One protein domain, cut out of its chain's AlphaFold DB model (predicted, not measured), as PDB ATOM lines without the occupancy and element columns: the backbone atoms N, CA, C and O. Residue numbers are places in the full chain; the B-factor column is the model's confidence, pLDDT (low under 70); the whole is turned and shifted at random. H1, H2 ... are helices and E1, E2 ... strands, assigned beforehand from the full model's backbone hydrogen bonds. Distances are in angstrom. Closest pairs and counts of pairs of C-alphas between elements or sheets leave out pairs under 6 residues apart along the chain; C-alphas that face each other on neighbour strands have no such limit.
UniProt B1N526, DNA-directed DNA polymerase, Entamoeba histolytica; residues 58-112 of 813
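This is residues 58 to 112 of the 813 residues of the protein "DNA-directed DNA polymerase" of Entamoeba histolytica (UniProt B1N526). An antiparallel strand hairpin, E1 and E2, and the helix H2 lie on opposite sides of short H1 and H3; H4 stands at one end, beyond H1, reached by residues 94 to 100. The 55 printed residues, with H1, H2, H3, E1, E2 and H4 in chain order, are of mixed class and compact, radius of gyration of the C-alphas 11.5 A, spanning 32 by 25 by 19 A.

E1 is residues 83 to 87, 11.0 A, and E2 90 to 93, 9.7 A. H1 is 58 to 61, from C-alpha 58 (43.687, 21.474, -13.425); H3 is 77 to 80. H2, 63 to 72, measures 14.2 A; H4, 101 to 110, measures 14.3 A, ending at C-alpha 110 (35.486, 23.429, -23.959).

In the hairpin, at 151 degrees, N 84 and O 92 are 2.8 A apart, within hydrogen-bond range. The closest C-alphas of H1 and E1, Tyr 58 and Thr 84, are 5.2 A apart. H2 and H3 touch, closest C-alphas Cys 70 and Ile 77, 6.2 A. H1 and H4 only just touch, with 3 pairs of C-alphas within 8 A, the closest Ile 60 and Leu 108, 6.9 A. H2 and H4 are apart. Every O i to N i+4 pair is within hydrogen-bond range in H2 and H4; H1 and H3 are too short for one.

The farthest C-alphas, Asn 73 and Tyr 102, are 32.0 A apart. The printed part has no cut, no link is long, and no printed residue is under 70 in pLDDT.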
ATOM      1  N   TYR A  58      42.357  20.979 -13.072       94.12
ATOM      2  CA  TYR A  58      43.687  21.474 -13.425       94.12
ATOM      3  C   TYR A  58      44.334  20.606 -14.504       94.12
ATOM      4  O   TYR A  58      44.788  21.145 -15.503       94.12
ATOM      5  N   PHE A  59      44.295  19.275 -14.357       94.25
ATOM      6  CA  PHE A  59      44.861  18.363 -15.350       94.25
ATOM      7  C   PHE A  59      44.277  18.603 -16.748       94.25
ATOM      8  O   PHE A  59      45.026  18.749 -17.703       94.25
ATOM      9  N   ILE A  60      42.948  18.723 -16.861       93.19
ATOM     10  CA  ILE A  60      42.291  18.926 -18.163       93.19
ATOM     11  C   ILE A  60      42.671  20.281 -18.779       93.19
ATOM     12  O   ILE A  60      42.938  20.356 -19.972       93.19
ATOM     13  N   LYS A  61      42.711  21.355 -17.979       92.94
ATOM     14  CA  LYS A  61      43.037  22.705 -18.474       92.94
ATOM     15  C   LYS A  61      44.514  22.890 -18.837       92.94
ATOM     16  O   LYS A  61      44.814  23.725 -19.680       92.94
ATOM     17  N   HIS A  62      45.406  22.135 -18.202       93.44
ATOM     18  CA  HIS A  62      46.860  22.229 -18.365       93.44
ATOM     19  C   HIS A  62      47.449  20.960 -19.001       93.44
ATOM     20  O   HIS A  62      48.611  20.635 -18.776       93.44
ATOM     21  N   TYR A  63      46.646  20.224 -19.776       92.44
ATOM     22  CA  TYR A  63      47.033  18.928 -20.332       92.44
ATOM     23  C   TYR A  63      48.323  19.006 -21.158       92.44
ATOM     24  O   TYR A  63      49.244  18.242 -20.898       92.44
ATOM     25  N   GLU A  64      48.420  19.965 -22.084       92.50
ATOM     26  CA  GLU A  64      49.597  20.145 -22.953       92.50
ATOM     27  C   GLU A  64      50.875  20.462 -22.157       92.50
ATOM     28  O   GLU A  64      51.934  19.895 -22.413       92.50
ATOM     29  N   GLU A  65      50.776  21.322 -21.138       94.12
ATOM     30  CA  GLU A  65      51.901  21.657 -20.253       94.12
ATOM     31  C   GLU A  65      52.412  20.412 -19.512       94.12
ATOM     32  O   GLU A  65      53.614  20.141 -19.465       94.12
ATOM     33  N   ILE A  66      51.488  19.635 -18.944       94.06
ATOM     34  CA  ILE A  66      51.806  18.422 -18.190       94.06
ATOM     35  C   ILE A  66      52.351  17.341 -19.128       94.06
ATOM     36  O   ILE A  66      53.292  16.640 -18.755       94.06
ATOM     37  N   LEU A  67      51.794  17.207 -20.335       94.00
ATOM     38  CA  LEU A  67      52.248  16.258 -21.348       94.00
ATOM     39  C   LEU A  67      53.689  16.553 -21.769       94.00
ATOM     40  O   LEU A  67      54.516  15.643 -21.757       94.00
ATOM     41  N   ASN A  68      54.012  17.815 -22.058       94.69
ATOM     42  CA  ASN A  68      55.374  18.234 -22.392       94.69
ATOM     43  C   ASN A  68      56.342  17.954 -21.241       94.69
ATOM     44  O   ASN A  68      57.361  17.299 -21.447       94.69
ATOM     45  N   TYR A  69      55.968  18.317 -20.012       93.50
ATOM     46  CA  TYR A  69      56.758  17.991 -18.826       93.50
ATOM     47  C   TYR A  69      56.992  16.477 -18.674       93.50
ATOM     48  O   TYR A  69      58.098  16.046 -18.345       93.50
ATOM     49  N   CYS A  70      55.968  15.651 -18.911       93.31
ATOM     50  CA  CYS A  70      56.088  14.196 -18.839       93.31
ATOM     51  C   CYS A  70      57.030  13.647 -19.914       93.31
ATOM     52  O   CYS A  70      57.869  12.805 -19.596       93.31
ATOM     53  N   ASN A  71      56.941  14.157 -21.143       92.19
ATOM     54  CA  ASN A  71      57.809  13.762 -22.251       92.19
ATOM     55  C   ASN A  71      59.276  14.136 -21.986       92.19
ATOM     56  O   ASN A  71      60.155  13.290 -22.129       92.19
ATOM     57  N   GLU A  72      59.536  15.365 -21.533       93.75
ATOM     58  CA  GLU A  72      60.886  15.861 -21.217       93.75
ATOM     59  C   GLU A  72      61.542  15.102 -20.057       93.75
ATOM     60  O   GLU A  72      62.757  14.926 -20.029       93.75
ATOM     61  N   ASN A  73      60.740  14.624 -19.100       90.88
ATOM     62  CA  ASN A  73      61.228  13.984 -17.876       90.88
ATOM     63  C   ASN A  73      61.019  12.458 -17.847       90.88
ATOM     64  O   ASN A  73      61.222  11.841 -16.797       90.88
ATOM     65  N   GLY A  74      60.573  11.843 -18.949       91.06
ATOM     66  CA  GLY A  74      60.317  10.399 -19.036       91.06
ATOM     67  C   GLY A  74      59.280   9.882 -18.026       91.06
ATOM     68  O   GLY A  74      59.447   8.797 -17.465       91.06
ATOM     69  N   LYS A  75      58.236  10.668 -17.738       91.12
ATOM     70  CA  LYS A  75      57.196  10.333 -16.752       91.12
ATOM     71  C   LYS A  75      55.913   9.835 -17.413       91.12
ATOM     72  O   LYS A  75      55.554  10.239 -18.511       91.12
ATOM     73  N   ASP A  76      55.199   8.981 -16.691       90.44
ATOM     74  CA  ASP A  76      53.878   8.484 -17.075       90.44
ATOM     75  C   ASP A  76      52.789   9.528 -16.774       90.44
ATOM     76  O   ASP A  76      52.626   9.946 -15.622       90.44
ATOM     77  N   ILE A  77      52.037   9.918 -17.808       92.19
ATOM     78  CA  ILE A  77      50.968  10.921 -17.750       92.19
ATOM     79  C   ILE A  77      49.815  10.509 -16.824       92.19
ATOM     80  O   ILE A  77      49.200  11.374 -16.196       92.19
ATOM     81  N   GLU A  78      49.546   9.207 -16.665       90.81
ATOM     82  CA  GLU A  78      48.449   8.718 -15.815       90.81
ATOM     83  C   GLU A  78      48.654   9.107 -14.345       90.81
ATOM     84  O   GLU A  78      47.696   9.372 -13.611       90.81
ATOM     85  N   LYS A  79      49.915   9.253 -13.916       91.12
ATOM     86  CA  LYS A  79      50.263   9.702 -12.558       91.12
ATOM     87  C   LYS A  79      49.874  11.157 -12.288       91.12
ATOM     88  O   LYS A  79      49.851  11.565 -11.129       91.12
ATOM     89  N   PHE A  80      49.561  11.935 -13.325       93.38
ATOM     90  CA  PHE A  80      49.229  13.357 -13.229       93.38
ATOM     91  C   PHE A  80      47.725  13.646 -13.325       93.38
ATOM     92  O   PHE A  80      47.308  14.790 -13.145       93.38
ATOM     93  N   PHE A  81      46.879  12.627 -13.506       92.62
ATOM     94  CA  PHE A  81      45.421  12.791 -13.588       92.62
ATOM     95  C   PHE A  81      44.807  13.479 -12.357       92.62
ATOM     96  O   PHE A  81      43.801  14.184 -12.453       92.62
ATOM     97  N   ASN A  82      45.433  13.311 -11.190       92.75
ATOM     98  CA  ASN A  82      44.999  13.864  -9.910       92.75
ATOM     99  C   ASN A  82      45.706  15.184  -9.520       92.75
ATOM    100  O   ASN A  82      45.594  15.611  -8.368       92.75
ATOM    101  N   VAL A  83      46.432  15.835 -10.436       94.00
ATOM    102  CA  VAL A  83      47.111  17.119 -10.179       94.00
ATOM    103  C   VAL A  83      46.100  18.231  -9.975       94.00
ATOM    104  O   VAL A  83      45.206  18.402 -10.786       94.00
ATOM    105  N   THR A  84      46.233  19.044  -8.935       92.38
ATOM    106  CA  THR A  84      45.289  20.140  -8.654       92.38
ATOM    107  C   THR A  84      45.859  21.528  -8.878       92.38
ATOM    108  O   THR A  84      45.087  22.471  -9.025       92.38
ATOM    109  N   LYS A  85      47.186  21.656  -8.845       92.81
ATOM    110  CA  LYS A  85      47.923  22.902  -9.070       92.81
ATOM    111  C   LYS A  85      49.405  22.613  -9.284       92.81
ATOM    112  O   LYS A  85      49.885  21.547  -8.889       92.81
ATOM    113  N   LYS A  86      50.118  23.588  -9.835       92.56
ATOM    114  CA  LYS A  86      51.580  23.638  -9.888       92.56
ATOM    115  C   LYS A  86      52.084  24.725  -8.933       92.56
ATOM    116  O   LYS A  86      51.532  25.822  -8.907       92.56
ATOM    117  N   GLU A  87      53.088  24.401  -8.125       89.88
ATOM    118  CA  GLU A  87      53.779  25.332  -7.224       89.88
ATOM    119  C   GLU A  87      55.277  25.284  -7.548       89.88
ATOM    120  O   GLU A  87      55.954  24.303  -7.238       89.88
ATOM    121  N   GLY A  88      55.785  26.318  -8.226       85.56
ATOM    122  CA  GLY A  88      57.127  26.285  -8.819       85.56
ATOM    123  C   GLY A  88      57.243  25.179  -9.877       85.56
ATOM    124  O   GLY A  88      56.379  25.057 -10.739       85.56
ATOM    125  N   GLU A  89      58.272  24.336  -9.772       82.94
ATOM    126  CA  GLU A  89      58.497  23.174 -10.654       82.94
ATOM    127  C   GLU A  89      57.795  21.884 -10.178       82.94
ATOM    128  O   GLU A  89      58.004  20.802 -10.730       82.94
ATOM    129  N   ILE A  90      56.965  21.960  -9.130       88.06
ATOM    130  CA  ILE A  90      56.361  20.785  -8.495       88.06
ATOM    131  C   ILE A  90      54.844  20.778  -8.700       88.06
ATOM    132  O   ILE A  90      54.124  21.689  -8.286       88.06
ATOM    133  N   TYR A  91      54.336  19.687  -9.271       92.50
ATOM    134  CA  TYR A  91      52.903  19.422  -9.350       92.50
ATOM    135  C   TYR A  91      52.374  18.856  -8.027       92.50
ATOM    136  O   TYR A  91      52.939  17.925  -7.449       92.50
ATOM    137  N   LYS A  92      51.271  19.418  -7.525       93.62
ATOM    138  CA  LYS A  92      50.582  18.939  -6.319       93.62
ATOM    139  C   LYS A  92      49.401  18.058  -6.703       93.62
ATOM    140  O   LYS A  92      48.588  18.448  -7.537       93.62
ATOM    141  N   HIS A  93      49.279  16.911  -6.042       93.00
ATOM    142  CA  HIS A  93      48.275  15.884  -6.326       93.00
ATOM    143  C   HIS A  93      47.236  15.784  -5.198       93.00
ATOM    144  O   HIS A  93      47.556  16.003  -4.030       93.00
ATOM    145  N   SER A  94      45.993  15.425  -5.524       90.50
ATOM    146  CA  SER A  94      44.946  15.168  -4.528       90.50
ATOM    147  C   SER A  94      43.937  14.128  -5.006       90.50
ATOM    148  O   SER A  94      43.326  14.282  -6.060       90.50
ATOM    149  N   LEU A  95      43.692  13.110  -4.178       88.12
ATOM    150  CA  LEU A  95      42.666  12.086  -4.425       88.12
ATOM    151  C   LEU A  95      41.242  12.565  -4.081       88.12
ATOM    152  O   LEU A  95      40.261  11.944  -4.479       88.12
ATOM    153  N   ASN A  96      41.109  13.692  -3.375       87.69
ATOM    154  CA  ASN A  96      39.810  14.207  -2.925       87.69
ATOM    155  C   ASN A  96      39.151  15.142  -3.953       87.69
ATOM    156  O   ASN A  96      37.930  15.327  -3.945       87.69
ATOM    157  N   ASN A  97      39.951  15.699  -4.866       87.50
ATOM    158  CA  ASN A  97      39.546  16.736  -5.820       87.50
ATOM    159  C   ASN A  97      39.115  16.196  -7.191       87.50
ATOM    160  O   ASN A  97      39.058  16.940  -8.172       87.50
ATOM    161  N   TYR A  98      38.777  14.911  -7.253       93.19
ATOM    162  CA  TYR A  98      38.156  14.303  -8.420       93.19
ATOM    163  C   TYR A  98      36.842  14.984  -8.789       93.19
ATOM    164  O   TYR A  98      35.993  15.261  -7.931       93.19
ATOM    165  N   ILE A  99      36.687  15.258 -10.081       93.00
ATOM    166  CA  ILE A  99      35.528  15.967 -10.611       93.00
ATOM    167  C   ILE A  99      34.417  15.000 -11.034       93.00
ATOM    168  O   ILE A  99      34.693  13.875 -11.453       93.00
ATOM    169  N   PRO A 100      33.146  15.422 -10.950       91.38
ATOM    170  CA  PRO A 100      32.034  14.630 -11.462       91.38
ATOM    171  C   PRO A 100      32.075  14.512 -12.995       91.38
ATOM    172  O   PRO A 100      32.542  15.432 -13.676       91.38
ATOM    173  N   VAL A 101      31.533  13.413 -13.535       90.25
ATOM    174  CA  VAL A 101      31.492  13.106 -14.983       90.25
ATOM    175  C   VAL A 101      30.979  14.293 -15.806       90.25
ATOM    176  O   VAL A 101      31.616  14.672 -16.787       90.25
ATOM    177  N   TYR A 102      29.883  14.942 -15.392       88.75
ATOM    178  CA  TYR A 102      29.313  16.075 -16.135       88.75
ATOM    179  C   TYR A 102      30.300  17.250 -16.283       88.75
ATOM    180  O   TYR A 102      30.365  17.883 -17.336       88.75
ATOM    181  N   LYS A 103      31.092  17.532 -15.238       90.25
ATOM    182  CA  LYS A 103      32.082  18.617 -15.237       90.25
ATOM    183  C   LYS A 103      33.288  18.245 -16.093       90.25
ATOM    184  O   LYS A 103      33.794  19.097 -16.811       90.25
ATOM    185  N   CYS A 104      33.708  16.979 -16.045       91.81
ATOM    186  CA  CYS A 104      34.750  16.446 -16.920       91.81
ATOM    187  C   CYS A 104      34.373  16.615 -18.399       91.81
ATOM    188  O   CYS A 104      35.120  17.230 -19.152       91.81
ATOM    189  N   LEU A 105      33.177  16.162 -18.790       89.19
ATOM    190  CA  LEU A 105      32.688  16.279 -20.166       89.19
ATOM    191  C   LEU A 105      32.579  17.737 -20.626       89.19
ATOM    192  O   LEU A 105      32.959  18.040 -21.753       89.19
ATOM    193  N   SER A 106      32.119  18.651 -19.762       87.06
ATOM    194  CA  SER A 106      32.103  20.083 -20.092       87.06
ATOM    195  C   SER A 106      33.511  20.612 -20.363       87.06
ATOM    196  O   SER A 106      33.727  21.236 -21.392       87.06
ATOM    197  N   LEU A 107      34.476  20.325 -19.482       91.25
ATOM    198  CA  LEU A 107      35.852  20.808 -19.636       91.25
ATOM    199  C   LEU A 107      36.536  20.233 -20.881       91.25
ATOM    200  O   LEU A 107      37.204  20.970 -21.595       91.25
ATOM    201  N   LEU A 108      36.349  18.940 -21.164       89.88
ATOM    202  CA  LEU A 108      36.901  18.303 -22.363       89.88
ATOM    203  C   LEU A 108      36.292  18.882 -23.644       89.88
ATOM    204  O   LEU A 108      37.000  19.065 -24.630       89.88
ATOM    205  N   ARG A 109      34.991  19.191 -23.636       86.06
ATOM    206  CA  ARG A 109      34.326  19.868 -24.756       86.06
ATOM    207  C   ARG A 109      34.894  21.267 -24.964       86.06
ATOM    208  O   ARG A 109      35.215  21.619 -26.091       86.06
ATOM    209  N   ASP A 110      35.010  22.045 -23.893       86.56
ATOM    210  CA  ASP A 110      35.486  23.429 -23.959       86.56
ATOM    211  C   ASP A 110      36.965  23.491 -24.398       86.56
ATOM    212  O   ASP A 110      37.370  24.437 -25.063       86.56
ATOM    213  N   ALA A 111      37.747  22.444 -24.106       85.38
ATOM    214  CA  ALA A 111      39.110  22.250 -24.605       85.38
ATOM    215  C   ALA A 111      39.185  21.698 -26.048       85.38
ATOM    216  O   ALA A 111      40.279  21.486 -26.563       85.38
ATOM    217  N   GLY A 112      38.054  21.404 -26.699       83.75
ATOM    218  CA  GLY A 112      38.014  20.805 -28.039       83.75
ATOM    219  C   GLY A 112      38.436  19.329 -28.104       83.75
ATOM    220  O   GLY A 112      38.532  18.771 -29.195       83.75
TER     221      GLY A 112